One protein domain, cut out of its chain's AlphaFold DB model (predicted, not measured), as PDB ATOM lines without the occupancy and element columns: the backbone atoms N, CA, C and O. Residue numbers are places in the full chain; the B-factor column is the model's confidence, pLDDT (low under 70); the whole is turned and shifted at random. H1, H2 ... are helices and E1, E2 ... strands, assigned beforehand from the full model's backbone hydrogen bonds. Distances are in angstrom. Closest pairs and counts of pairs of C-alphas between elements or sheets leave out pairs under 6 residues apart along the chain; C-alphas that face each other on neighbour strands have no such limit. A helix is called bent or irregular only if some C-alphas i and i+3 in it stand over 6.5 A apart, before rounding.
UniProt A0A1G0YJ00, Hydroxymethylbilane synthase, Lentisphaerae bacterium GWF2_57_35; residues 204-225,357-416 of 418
ATOM      1  N   LEU A 204     -20.793 -41.449  15.872       93.75
ATOM      2  CA  LEU A 204     -20.922 -42.202  17.114       93.75
ATOM      3  C   LEU A 204     -20.604 -41.278  18.295       93.75
ATOM      4  O   LEU A 204     -19.473 -40.823  18.455       93.75
ATOM      5  N   PHE A 205     -21.599 -40.979  19.121       93.00
ATOM      6  CA  PHE A 205     -21.445 -40.104  20.278       93.00
ATOM      7  C   PHE A 205     -21.222 -40.925  21.548       93.00
ATOM      8  O   PHE A 205     -22.148 -41.562  22.051       93.00
ATOM      9  N   VAL A 206     -20.005 -40.873  22.090       91.50
ATOM     10  CA  VAL A 206     -19.562 -41.722  23.211       91.50
ATOM     11  C   VAL A 206     -19.820 -41.074  24.586       91.50
ATOM     12  O   VAL A 206     -19.694 -41.702  25.636       91.50
ATOM     13  N   GLY A 207     -20.211 -39.796  24.601       85.38
ATOM     14  CA  GLY A 207     -20.542 -39.063  25.822       85.38
ATOM     15  C   GLY A 207     -21.870 -39.466  26.472       85.38
ATOM     16  O   GLY A 207     -22.676 -40.226  25.934       85.38
ATOM     17  N   THR A 208     -22.144 -38.890  27.641       81.56
ATOM     18  CA  THR A 208     -23.348 -39.199  28.433       81.56
ATOM     19  C   THR A 208     -24.590 -38.409  28.011       81.56
ATOM     20  O   THR A 208     -25.702 -38.844  28.299       81.56
ATOM     21  N   ASN A 209     -24.437 -37.273  27.319       80.31
ATOM     22  CA  ASN A 209     -25.548 -36.396  26.940       80.31
ATOM     23  C   ASN A 209     -25.352 -35.774  25.547       80.31
ATOM     24  O   ASN A 209     -24.403 -35.028  25.326       80.31
ATOM     25  N   THR A 210     -26.282 -36.043  24.630       79.19
ATOM     26  CA  THR A 210     -26.243 -35.605  23.225       79.19
ATOM     27  C   THR A 210     -26.784 -34.194  22.989       79.19
ATOM     28  O   THR A 210     -26.611 -33.658  21.894       79.19
ATOM     29  N   ASN A 211     -27.459 -33.568  23.959       75.06
ATOM     30  CA  ASN A 211     -28.268 -32.362  23.725       75.06
ATOM     31  C   ASN A 211     -27.473 -31.179  23.157       75.06
ATOM     32  O   ASN A 211     -27.998 -30.445  22.326       75.06
ATOM     33  N   ARG A 212     -26.211 -31.006  23.566       73.69
ATOM     34  CA  ARG A 212     -25.345 -29.924  23.066       73.69
ATOM     35  C   ARG A 212     -24.662 -30.240  21.737       73.69
ATOM     36  O   ARG A 212     -24.166 -29.352  21.069       73.69
ATOM     37  N   PHE A 213     -24.702 -31.493  21.296       81.25
ATOM     38  CA  PHE A 213     -23.950 -31.963  20.132       81.25
ATOM     39  C   PHE A 213     -24.833 -32.189  18.901       81.25
ATOM     40  O   PHE A 213     -24.399 -32.793  17.924       81.25
ATOM     41  N   GLN A 214     -26.065 -31.674  18.908       79.69
ATOM     42  CA  GLN A 214     -27.040 -31.871  17.825       79.69
ATOM     43  C   GLN A 214     -26.580 -31.305  16.472       79.69
ATOM     44  O   GLN A 214     -27.076 -31.727  15.429       79.69
ATOM     45  N   ARG A 215     -25.604 -30.387  16.447       77.38
ATOM     46  CA  ARG A 215     -24.970 -29.923  15.200       77.38
ATOM     47  C   ARG A 215     -24.197 -31.024  14.467       77.38
ATOM     48  O   ARG A 215     -24.082 -30.964  13.251       77.38
ATOM     49  N   PHE A 216     -23.730 -32.037  15.197       82.00
ATOM     50  CA  PHE A 216     -23.045 -33.212  14.660       82.00
ATOM     51  C   PHE A 216     -24.009 -34.340  14.273       82.00
ATOM     52  O   PHE A 216     -23.557 -35.438  13.939       82.00
ATOM     53  N   ALA A 217     -25.324 -34.090  14.332       79.38
ATOM     54  CA  ALA A 217     -26.326 -35.035  13.863       79.38
ATOM     55  C   ALA A 217     -26.106 -35.386  12.373       79.38
ATOM     56  O   ALA A 217     -25.694 -34.510  11.610       79.38
ATOM     57  N   PRO A 218     -26.403 -36.629  11.947       87.00
ATOM     58  CA  PRO A 218     -27.036 -37.693  12.735       87.00
ATOM     59  C   PRO A 218     -26.098 -38.317  13.790       87.00
ATOM     60  O   PRO A 218     -24.944 -38.640  13.508       87.00
ATOM     61  N   LEU A 219     -26.614 -38.471  15.020       86.38
ATOM     62  CA  LEU A 219     -25.889 -39.016  16.176       86.38
ATOM     63  C   LEU A 219     -26.390 -40.420  16.526       86.38
ATOM     64  O   LEU A 219     -27.584 -40.601  16.761       86.38
ATOM     65  N   ILE A 220     -25.471 -41.374  16.677       90.44
ATOM     66  CA  ILE A 220     -25.731 -42.646  17.359       90.44
ATOM     67  C   ILE A 220     -25.227 -42.509  18.797       90.44
ATOM     68  O   ILE A 220     -24.022 -42.413  19.029       90.44
ATOM     69  N   HIS A 221     -26.136 -42.452  19.775       90.75
ATOM     70  CA  HIS A 221     -25.758 -42.323  21.186       90.75
ATOM     71  C   HIS A 221     -25.240 -43.660  21.726       90.75
ATOM     72  O   HIS A 221     -25.992 -44.627  21.809       90.75
ATOM     73  N   TRP A 222     -23.964 -43.699  22.107       92.44
ATOM     74  CA  TRP A 222     -23.258 -44.916  22.505       92.44
ATOM     75  C   TRP A 222     -22.375 -44.702  23.750       92.44
ATOM     76  O   TRP A 222     -21.147 -44.757  23.667       92.44
ATOM     77  N   PRO A 223     -22.971 -44.409  24.920       90.69
ATOM     78  CA  PRO A 223     -22.213 -44.033  26.109       90.69
ATOM     79  C   PRO A 223     -21.392 -45.212  26.653       90.69
ATOM     80  O   PRO A 223     -21.953 -46.235  27.053       90.69
ATOM     81  N   THR A 224     -20.070 -45.046  26.724       91.25
ATOM     82  CA  THR A 224     -19.133 -46.023  27.323       91.25
ATOM     83  C   THR A 224     -18.780 -45.704  28.770       91.25
ATOM     84  O   THR A 224     -18.072 -46.466  29.424       91.25
ATOM     85  N   ILE A 225     -19.296 -44.596  29.294       89.81
ATOM     86  CA  ILE A 225     -19.216 -44.242  30.706       89.81
ATOM     87  C   ILE A 225     -20.608 -43.957  31.254       89.81
ATOM     88  O   ILE A 225     -21.507 -43.516  30.534       89.81
ATOM     89  N   SER A 357     -20.072 -51.166  29.345       86.44
ATOM     90  CA  SER A 357     -20.020 -51.891  28.073       86.44
ATOM     91  C   SER A 357     -21.414 -51.881  27.435       86.44
ATOM     92  O   SER A 357     -22.301 -52.598  27.902       86.44
ATOM     93  N   PRO A 358     -21.674 -51.031  26.425       81.06
ATOM     94  CA  PRO A 358     -22.993 -50.935  25.793       81.06
ATOM     95  C   PRO A 358     -23.313 -52.100  24.832       81.06
ATOM     96  O   PRO A 358     -24.393 -52.113  24.247       81.06
ATOM     97  N   GLY A 359     -22.424 -53.092  24.691       88.25
ATOM     98  CA  GLY A 359     -22.569 -54.228  23.773       88.25
ATOM     99  C   GLY A 359     -21.724 -54.079  22.499       88.25
ATOM    100  O   GLY A 359     -20.792 -53.275  22.484       88.25
ATOM    101  N   PRO A 360     -22.000 -54.842  21.428       90.56
ATOM    102  CA  PRO A 360     -21.297 -54.714  20.148       90.56
ATOM    103  C   PRO A 360     -21.536 -53.337  19.527       90.56
ATOM    104  O   PRO A 360     -22.637 -52.812  19.662       90.56
ATOM    105  N   LEU A 361     -20.553 -52.779  18.814       90.94
ATOM    106  CA  LEU A 361     -20.725 -51.508  18.095       90.94
ATOM    107  C   LEU A 361     -21.952 -51.537  17.154       90.94
ATOM    108  O   LEU A 361     -22.339 -52.615  16.684       90.94
ATOM    109  N   PRO A 362     -22.562 -50.368  16.864       86.94
ATOM    110  CA  PRO A 362     -23.712 -50.275  15.971       86.94
ATOM    111  C   PRO A 362     -23.453 -50.928  14.616       86.94
ATOM    112  O   PRO A 362     -22.349 -50.864  14.077       86.94
ATOM    113  N   ARG A 363     -24.502 -51.530  14.047       81.50
ATOM    114  CA  ARG A 363     -24.443 -52.084  12.689       81.50
ATOM    115  C   ARG A 363     -24.474 -50.988  11.628       81.50
ATOM    116  O   ARG A 363     -23.978 -51.217  10.528       81.50
ATOM    117  N   GLU A 364     -25.076 -49.833  11.926       80.06
ATOM    118  CA  GLU A 364     -25.036 -48.703  11.005       80.06
ATOM    119  C   GLU A 364     -23.601 -48.164  10.878       80.06
ATOM    120  O   GLU A 364     -22.908 -48.003  11.887       80.06
ATOM    121  N   PRO A 365     -23.142 -47.843   9.656       83.50
ATOM    122  CA  PRO A 365     -21.822 -47.268   9.469       83.50
ATOM    123  C   PRO A 365     -21.754 -45.872  10.100       83.50
ATOM    124  O   PRO A 365     -22.582 -45.005   9.822       83.50
ATOM    125  N   PHE A 366     -20.723 -45.641  10.906       90.69
ATOM    126  CA  PHE A 366     -20.365 -44.327  11.435       90.69
ATOM    127  C   PHE A 366     -18.954 -43.953  10.986       90.69
ATOM    128  O   PHE A 366     -18.053 -44.785  10.938       90.69
ATOM    129  N   HIS A 367     -18.759 -42.688  10.637       89.56
ATOM    130  CA  HIS A 367     -17.493 -42.193  10.085       89.56
ATOM    131  C   HIS A 367     -16.707 -41.405  11.133       89.56
ATOM    132  O   HIS A 367     -15.481 -41.331  11.080       89.56
ATOM    133  N   ARG A 368     -17.435 -40.851  12.110       93.88
ATOM    134  CA  ARG A 368     -16.913 -39.992  13.168       93.88
ATOM    135  C   ARG A 368     -17.161 -40.621  14.527       93.88
ATOM    136  O   ARG A 368     -18.227 -41.201  14.738       93.88
ATOM    137  N   VAL A 369     -16.230 -40.451  15.456       95.12
ATOM    138  CA  VAL A 369     -16.427 -40.806  16.868       95.12
ATOM    139  C   VAL A 369     -16.155 -39.575  17.717       95.12
ATOM    140  O   VAL A 369     -15.079 -38.991  17.634       95.12
ATOM    141  N   LEU A 370     -17.143 -39.168  18.515       94.69
ATOM    142  CA  LEU A 370     -17.093 -37.956  19.326       94.69
ATOM    143  C   LEU A 370     -16.959 -38.297  20.810       94.69
ATOM    144  O   LEU A 370     -17.855 -38.896  21.414       94.69
ATOM    145  N   PHE A 371     -15.853 -37.846  21.398       93.00
ATOM    146  CA  PHE A 371     -15.529 -37.989  22.810       93.00
ATOM    147  C   PHE A 371     -15.695 -36.675  23.566       93.00
ATOM    148  O   PHE A 371     -15.232 -35.622  23.135       93.00
ATOM    149  N   THR A 372     -16.311 -36.756  24.745       87.62
ATOM    150  CA  THR A 372     -16.565 -35.596  25.618       87.62
ATOM    151  C   THR A 372     -15.645 -35.532  26.837       87.62
ATOM    152  O   THR A 372     -15.700 -34.572  27.596       87.62
ATOM    153  N   SER A 373     -14.834 -36.569  27.077       85.75
ATOM    154  CA  SER A 373     -13.922 -36.623  28.223       85.75
ATOM    155  C   SER A 373     -12.808 -37.660  28.032       85.75
ATOM    156  O   SER A 373     -13.026 -38.653  27.327       85.75
ATOM    157  N   PRO A 374     -11.668 -37.521  28.737       87.19
ATOM    158  CA  PRO A 374     -10.617 -38.543  28.784       87.19
ATOM    159  C   PRO A 374     -11.129 -39.923  29.214       87.19
ATOM    160  O   PRO A 374     -10.790 -40.934  28.610       87.19
ATOM    161  N   SER A 375     -12.018 -39.980  30.212       87.12
ATOM    162  CA  SER A 375     -12.596 -41.247  30.677       87.12
ATOM    163  C   SER A 375     -13.430 -41.956  29.612       87.12
ATOM    164  O   SER A 375     -13.451 -43.180  29.580       87.12
ATOM    165  N   ALA A 376     -14.104 -41.207  28.731       91.06
ATOM    166  CA  ALA A 376     -14.865 -41.793  27.631       91.06
ATOM    167  C   ALA A 376     -13.941 -42.394  26.560       91.06
ATOM    168  O   ALA A 376     -14.264 -43.447  26.013       91.06
ATOM    169  N   VAL A 377     -12.787 -41.761  26.303       93.06
ATOM    170  CA  VAL A 377     -11.734 -42.296  25.422       93.06
ATOM    171  C   VAL A 377     -11.203 -43.613  25.985       93.06
ATOM    172  O   VAL A 377     -11.243 -44.634  25.302       93.06
ATOM    173  N   GLU A 378     -10.775 -43.613  27.249       92.19
ATOM    174  CA  GLU A 378     -10.242 -44.812  27.906       92.19
ATOM    175  C   GLU A 378     -11.263 -45.955  27.926       92.19
ATOM    176  O   GLU A 378     -10.956 -47.073  27.520       92.19
ATOM    177  N   ALA A 379     -12.507 -45.669  28.317       92.56
ATOM    178  CA  ALA A 379     -13.577 -46.659  28.340       92.56
ATOM    179  C   ALA A 379     -13.916 -47.210  26.945       92.56
ATOM    180  O   ALA A 379     -14.228 -48.392  26.808       92.56
ATOM    181  N   TYR A 380     -13.872 -46.380  25.902       95.25
ATOM    182  CA  TYR A 380     -14.148 -46.822  24.538       95.25
ATOM    183  C   TYR A 380     -13.092 -47.797  24.032       95.25
ATOM    184  O   TYR A 380     -13.448 -48.899  23.627       95.25
ATOM    185  N   PHE A 381     -11.809 -47.447  24.127       95.12
ATOM    186  CA  PHE A 381     -10.731 -48.331  23.673       95.12
ATOM    187  C   PHE A 381     -10.523 -49.541  24.587       95.12
ATOM    188  O   PHE A 381     -10.028 -50.565  24.131       95.12
ATOM    189  N   PHE A 382     -10.948 -49.469  25.851       93.50
ATOM    190  CA  PHE A 382     -11.037 -50.647  26.710       93.50
ATOM    191  C   PHE A 382     -12.085 -51.652  26.203       93.50
ATOM    192  O   PHE A 382     -11.826 -52.852  26.185       93.50
ATOM    193  N   ASN A 383     -13.260 -51.176  25.776       93.62
ATOM    194  CA  ASN A 383     -14.324 -52.036  25.247       93.62
ATOM    195  C   ASN A 383     -14.077 -52.485  23.794       93.62
ATOM    196  O   ASN A 383     -14.498 -53.576  23.414       93.62
ATOM    197  N   TYR A 384     -13.434 -51.641  22.983       94.38
ATOM    198  CA  TYR A 384     -13.256 -51.824  21.538       94.38
ATOM    199  C   TYR A 384     -11.797 -51.558  21.130       94.38
ATOM    200  O   TYR A 384     -11.512 -50.569  20.452       94.38
ATOM    201  N   PRO A 385     -10.848 -52.415  21.546       94.38
ATOM    202  CA  PRO A 385      -9.426 -52.188  21.294       94.38
ATOM    203  C   PRO A 385      -9.090 -52.091  19.798       94.38
ATOM    204  O   PRO A 385      -8.265 -51.265  19.417       94.38
ATOM    205  N   ASP A 386      -9.780 -52.851  18.941       93.12
ATOM    206  CA  ASP A 386      -9.519 -52.899  17.494       93.12
ATOM    207  C   ASP A 386      -9.881 -51.602  16.745       93.12
ATOM    208  O   ASP A 386      -9.393 -51.359  15.637       93.12
ATOM    209  N   GLU A 387     -10.709 -50.724  17.327       93.12
ATOM    210  CA  GLU A 387     -11.082 -49.447  16.694       93.12
ATOM    211  C   GLU A 387      -9.882 -48.504  16.528       93.12
ATOM    212  O   GLU A 387      -9.917 -47.630  15.666       93.12
ATOM    213  N   ILE A 388      -8.782 -48.715  17.260       92.50
ATOM    214  CA  ILE A 388      -7.533 -47.953  17.085       92.50
ATOM    215  C   ILE A 388      -6.944 -48.094  15.670       92.50
ATOM    216  O   ILE A 388      -6.236 -47.209  15.196       92.50
ATOM    217  N   HIS A 389      -7.243 -49.200  14.985       91.19
ATOM    218  CA  HIS A 389      -6.762 -49.492  13.633       91.19
ATOM    219  C   HIS A 389      -7.733 -49.037  12.539       91.19
ATOM    220  O   HIS A 389      -7.409 -49.119  11.354       91.19
ATOM    221  N   HIS A 390      -8.925 -48.568  12.912       88.12
ATOM    222  CA  HIS A 390      -9.938 -48.141  11.963       88.12
ATOM    223  C   HIS A 390      -9.736 -46.674  11.575       88.12
ATOM    224  O   HIS A 390      -9.492 -45.805  12.413       88.12
ATOM    225  N   ALA A 391      -9.878 -46.384  10.281       86.94
ATOM    226  CA  ALA A 391      -9.866 -45.018   9.778       86.94
ATOM    227  C   ALA A 391     -11.179 -44.316  10.161       86.94
ATOM    228  O   ALA A 391     -12.186 -44.419   9.457       86.94
ATOM    229  N   ARG A 392     -11.168 -43.625  11.302       90.94
ATOM    230  CA  ARG A 392     -12.253 -42.761  11.776       90.94
ATOM    231  C   ARG A 392     -11.777 -41.318  11.845       90.94
ATOM    232  O   ARG A 392     -10.599 -41.046  12.072       90.94
ATOM    233  N   GLU A 393     -12.714 -40.393  11.726       93.94
ATOM    234  CA  GLU A 393     -12.504 -39.024  12.183       93.94
ATOM    235  C   GLU A 393     -12.786 -38.964  13.694       93.94
ATOM    236  O   GLU A 393     -13.917 -39.161  14.153       93.94
ATOM    237  N   TRP A 394     -11.737 -38.730  14.479       95.25
ATOM    238  CA  TRP A 394     -11.815 -38.660  15.936       95.25
ATOM    239  C   TRP A 394     -12.072 -37.219  16.374       95.25
ATOM    240  O   TRP A 394     -11.246 -36.341  16.136       95.25
ATOM    241  N   LEU A 395     -13.202 -36.969  17.028       94.44
ATOM    242  CA  LEU A 395     -13.576 -35.654  17.542       94.44
ATOM    243  C   LEU A 395     -13.417 -35.631  19.064       94.44
ATOM    244  O   LEU A 395     -13.935 -36.507  19.760       94.44
ATOM    245  N   ALA A 396     -12.730 -34.620  19.590       91.31
ATOM    246  CA  ALA A 396     -12.471 -34.467  21.018       91.31
ATOM    247  C   ALA A 396     -12.967 -33.118  21.540       91.31
ATOM    248  O   ALA A 396     -12.580 -32.069  21.034       91.31
ATOM    249  N   VAL A 397     -13.783 -33.140  22.596       87.19
ATOM    250  CA  VAL A 397     -14.172 -31.917  23.311       87.19
ATOM    251  C   VAL A 397     -13.047 -31.515  24.259       87.19
ATOM    252  O   VAL A 397     -12.820 -32.163  25.286       87.19
ATOM    253  N   GLY A 398     -12.344 -30.447  23.888       79.69
ATOM    254  CA  GLY A 398     -11.261 -29.838  24.657       79.69
ATOM    255  C   GLY A 398      -9.916 -30.596  24.637       79.69
ATOM    256  O   GLY A 398      -9.855 -31.793  24.326       79.69
ATOM    257  N   PRO A 399      -8.811 -29.923  25.017       78.00
ATOM    258  CA  PRO A 399      -7.454 -30.466  24.924       78.00
ATOM    259  C   PRO A 399      -7.197 -31.689  25.796       78.00
ATOM    260  O   PRO A 399      -6.446 -32.566  25.392       78.00
ATOM    261  N   SER A 400      -7.832 -31.810  26.967       79.81
ATOM    262  CA  SER A 400      -7.635 -32.997  27.811       79.81
ATOM    263  C   SER A 400      -8.129 -34.272  27.127       79.81
ATOM    264  O   SER A 400      -7.517 -35.330  27.248       79.81
ATOM    265  N   THR A 401      -9.247 -34.179  26.403       86.44
ATOM    266  CA  THR A 401      -9.809 -35.309  25.652       86.44
ATOM    267  C   THR A 401      -8.950 -35.616  24.428       86.44
ATOM    268  O   THR A 401      -8.726 -36.782  24.111       86.44
ATOM    269  N   GLN A 402      -8.418 -34.577  23.776       88.12
ATOM    270  CA  GLN A 402      -7.472 -34.727  22.673       88.12
ATOM    271  C   GLN A 402      -6.173 -35.402  23.133       88.12
ATOM    272  O   GLN A 402      -5.680 -36.304  22.462       88.12
ATOM    273  N   GLU A 403      -5.648 -35.021  24.295       86.62
ATOM    274  CA  GLU A 403      -4.453 -35.626  24.879       86.62
ATOM    275  C   GLU A 403      -4.665 -37.116  25.173       86.62
ATOM    276  O   GLU A 403      -3.801 -37.931  24.860       86.62
ATOM    277  N   ALA A 404      -5.844 -37.502  25.674       89.44
ATOM    278  CA  ALA A 404      -6.188 -38.911  25.864       89.44
ATOM    279  C   ALA A 404      -6.164 -39.708  24.544       89.44
ATOM    280  O   ALA A 404      -5.666 -40.831  24.517       89.44
ATOM    281  N   LEU A 405      -6.636 -39.127  23.431       92.94
ATOM    282  CA  LEU A 405      -6.505 -39.742  22.101       92.94
ATOM    283  C   LEU A 405      -5.043 -39.813  21.643       92.94
ATOM    284  O   LEU A 405      -4.608 -40.842  21.124       92.94
ATOM    285  N   ARG A 406      -4.266 -38.750  21.878       92.31
ATOM    286  CA  ARG A 406      -2.847 -38.679  21.504       92.31
ATOM    287  C   ARG A 406      -2.017 -39.744  22.218       92.31
ATOM    288  O   ARG A 406      -1.157 -40.359  21.594       92.31
ATOM    289  N   VAL A 407      -2.296 -40.008  23.496       91.56
ATOM    290  CA  VAL A 407      -1.666 -41.089  24.276       91.56
ATOM    291  C   VAL A 407      -1.959 -42.472  23.673       91.56
ATOM    292  O   VAL A 407      -1.121 -43.366  23.767       91.56
ATOM    293  N   LYS A 408      -3.095 -42.643  22.984       91.31
ATOM    294  CA  LYS A 408      -3.422 -43.849  22.200       91.31
ATOM    295  C   LYS A 408      -2.826 -43.838  20.784       91.31
ATOM    296  O   LYS A 408      -3.115 -44.736  20.006       91.31
ATOM    297  N   GLY A 409      -2.013 -42.847  20.421       92.38
ATOM    298  CA  GLY A 409      -1.422 -42.727  19.084       92.38
ATOM    299  C   GLY A 409      -2.391 -42.241  18.001       92.38
ATOM    300  O   GLY A 409      -2.084 -42.362  16.818       92.38
ATOM    301  N   LEU A 410      -3.546 -41.687  18.383       92.38
ATOM    302  CA  LEU A 410      -4.560 -41.189  17.454       92.38
ATOM    303  C   LEU A 410      -4.482 -39.668  17.308       92.38
ATOM    304  O   LEU A 410      -4.242 -38.943  18.275       92.38
ATOM    305  N   GLN A 411      -4.728 -39.173  16.093       88.06
ATOM    306  CA  GLN A 411      -4.899 -37.744  15.831       88.06
ATOM    307  C   GLN A 411      -6.387 -37.393  15.866       88.06
ATOM    308  O   GLN A 411      -7.157 -37.863  15.030       88.06
ATOM    309  N   GLY A 412      -6.787 -36.583  16.848       83.25
ATOM    310  CA  GLY A 412      -8.150 -36.072  16.975       83.25
ATOM    311  C   GLY A 412      -8.264 -34.589  16.634       83.25
ATOM    312  O   GLY A 412      -7.356 -33.806  16.928       83.25
ATOM    313  N   VAL A 413      -9.402 -34.210  16.053       87.56
ATOM    314  CA  VAL A 413      -9.810 -32.820  15.842       87.56
ATOM    315  C   VAL A 413     -10.457 -32.308  17.126       87.56
ATOM    316  O   VAL A 413     -11.439 -32.879  17.613       87.56
ATOM    317  N   THR A 414      -9.911 -31.228  17.678       84.56
ATOM    318  CA  THR A 414     -10.518 -30.552  18.827       84.56
ATOM    319  C   THR A 414     -11.736 -29.769  18.368       84.56
ATOM    320  O   THR A 414     -11.657 -28.972  17.436       84.56
ATOM    321  N   ILE A 415     -12.858 -30.001  19.037       84.00
ATOM    322  CA  ILE A 415     -14.131 -29.330  18.790       84.00
ATOM    323  C   ILE A 415     -14.618 -28.633  20.064       84.00
ATOM    324  O   ILE A 415     -14.289 -29.049  21.179       84.00
ATOM    325  N   ASP A 416     -15.430 -27.592  19.899       70.94
ATOM    326  CA  ASP A 416     -16.189 -26.956  20.978       70.94
ATOM    327  C   ASP A 416     -17.609 -27.551  21.115       70.94
ATOM    328  O   ASP A 416     -18.040 -28.417  20.344       70.94
TER     329      ASP A 416
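This is residues 204 to 225 and 357 to 416 of the 418 residues of the protein "Hydroxymethylbilane synthase" of Lentisphaerae bacterium GWF2_57_35 (UniProt A0A1G0YJ00). A small sheet of three parallel strands, E2, E3 and E4, is covered on one face by two helices, H2 and H4, while H1 and E1 lie off on the other side of the sheet, away from these helices, with E1 near E2. H3 follows H2 off the sheet. The printed part has 82 residues with four named helices and four named strands, in the order H1 E1 E2 H2 H3 E3 H4 E4, and its class is mixed, helices and strands. It is compact, with a radius of gyration of the C-alphas of 11.4 A, and rounded, spanning 27 by 27 by 22 A.

Look first at the sheet, where inner strand E3, residues 393 to 397, has as parallel neighbours the edge strands E2, residues 368 to 371, at 23 degrees, and E4, residues 412 to 415, at 45 degrees. You will find N 371 and O 395 at 2.9 A, and N 413 and O 394 at 2.8 A, within hydrogen-bond range. H4, residues 399 to 407, is on the sheet over E3 at a height of 8.5 A, along the strands at 15 degrees to E3 on the local plane. H2, residues 374 to 383, is also on the sheet; H2 and H4 on one face of it make two layers. H2 and H4 touch, the closest C-alphas being those of Pro 374 and Thr 401, 4.6 A apart; they run the same way at a shallow tilt of 34.6 degrees, only just short of steep. H3, residues 385 to 389, is close to H2 but not clearly touching, with C-alphas 381 and 387 closest at 7.1 A. E2, H2 H3, E3 and E3, H4, E4 are strand-helix-strand units, two parallel neighbour strands with helices between, each with a right-handed crossover. E1, residues 219 to 221, pairs with no named strand but is near E2; H1, residues 211 to 216, is not on the sheet. In H2 and H4 every O i to N i+4 pair is within hydrogen-bond range; H1 has 0 of 2, with 1 of 3 O i to N i+3 pairs, and H3 has 0 of 1, with 2 of 2.

Find C-alpha 393 at (-12.504, -39.024, 12.183); E3 runs 13.3 A from there to C-alpha 397. H2 measures 14.4 A and H4 12.1 A. H1 starts at C-alpha 211, (-28.268, -32.362, 23.725), and is irregular: C-alphas 212 and 215 are 7.9 A apart. E4 ends at C-alpha 415, (-14.131, -29.330, 18.790).

The C-alphas farthest apart are those of Arg 363 and Pro 399, at 30.1 A. Residues 226 to 356 are not printed; C-alphas 225 and 357 are 8.1 A apart across this cut, which lies in the link from E1 to E2. The links printed whole are tight. Mean pLDDT of the printed part is 88.0, and no printed residue is under 70.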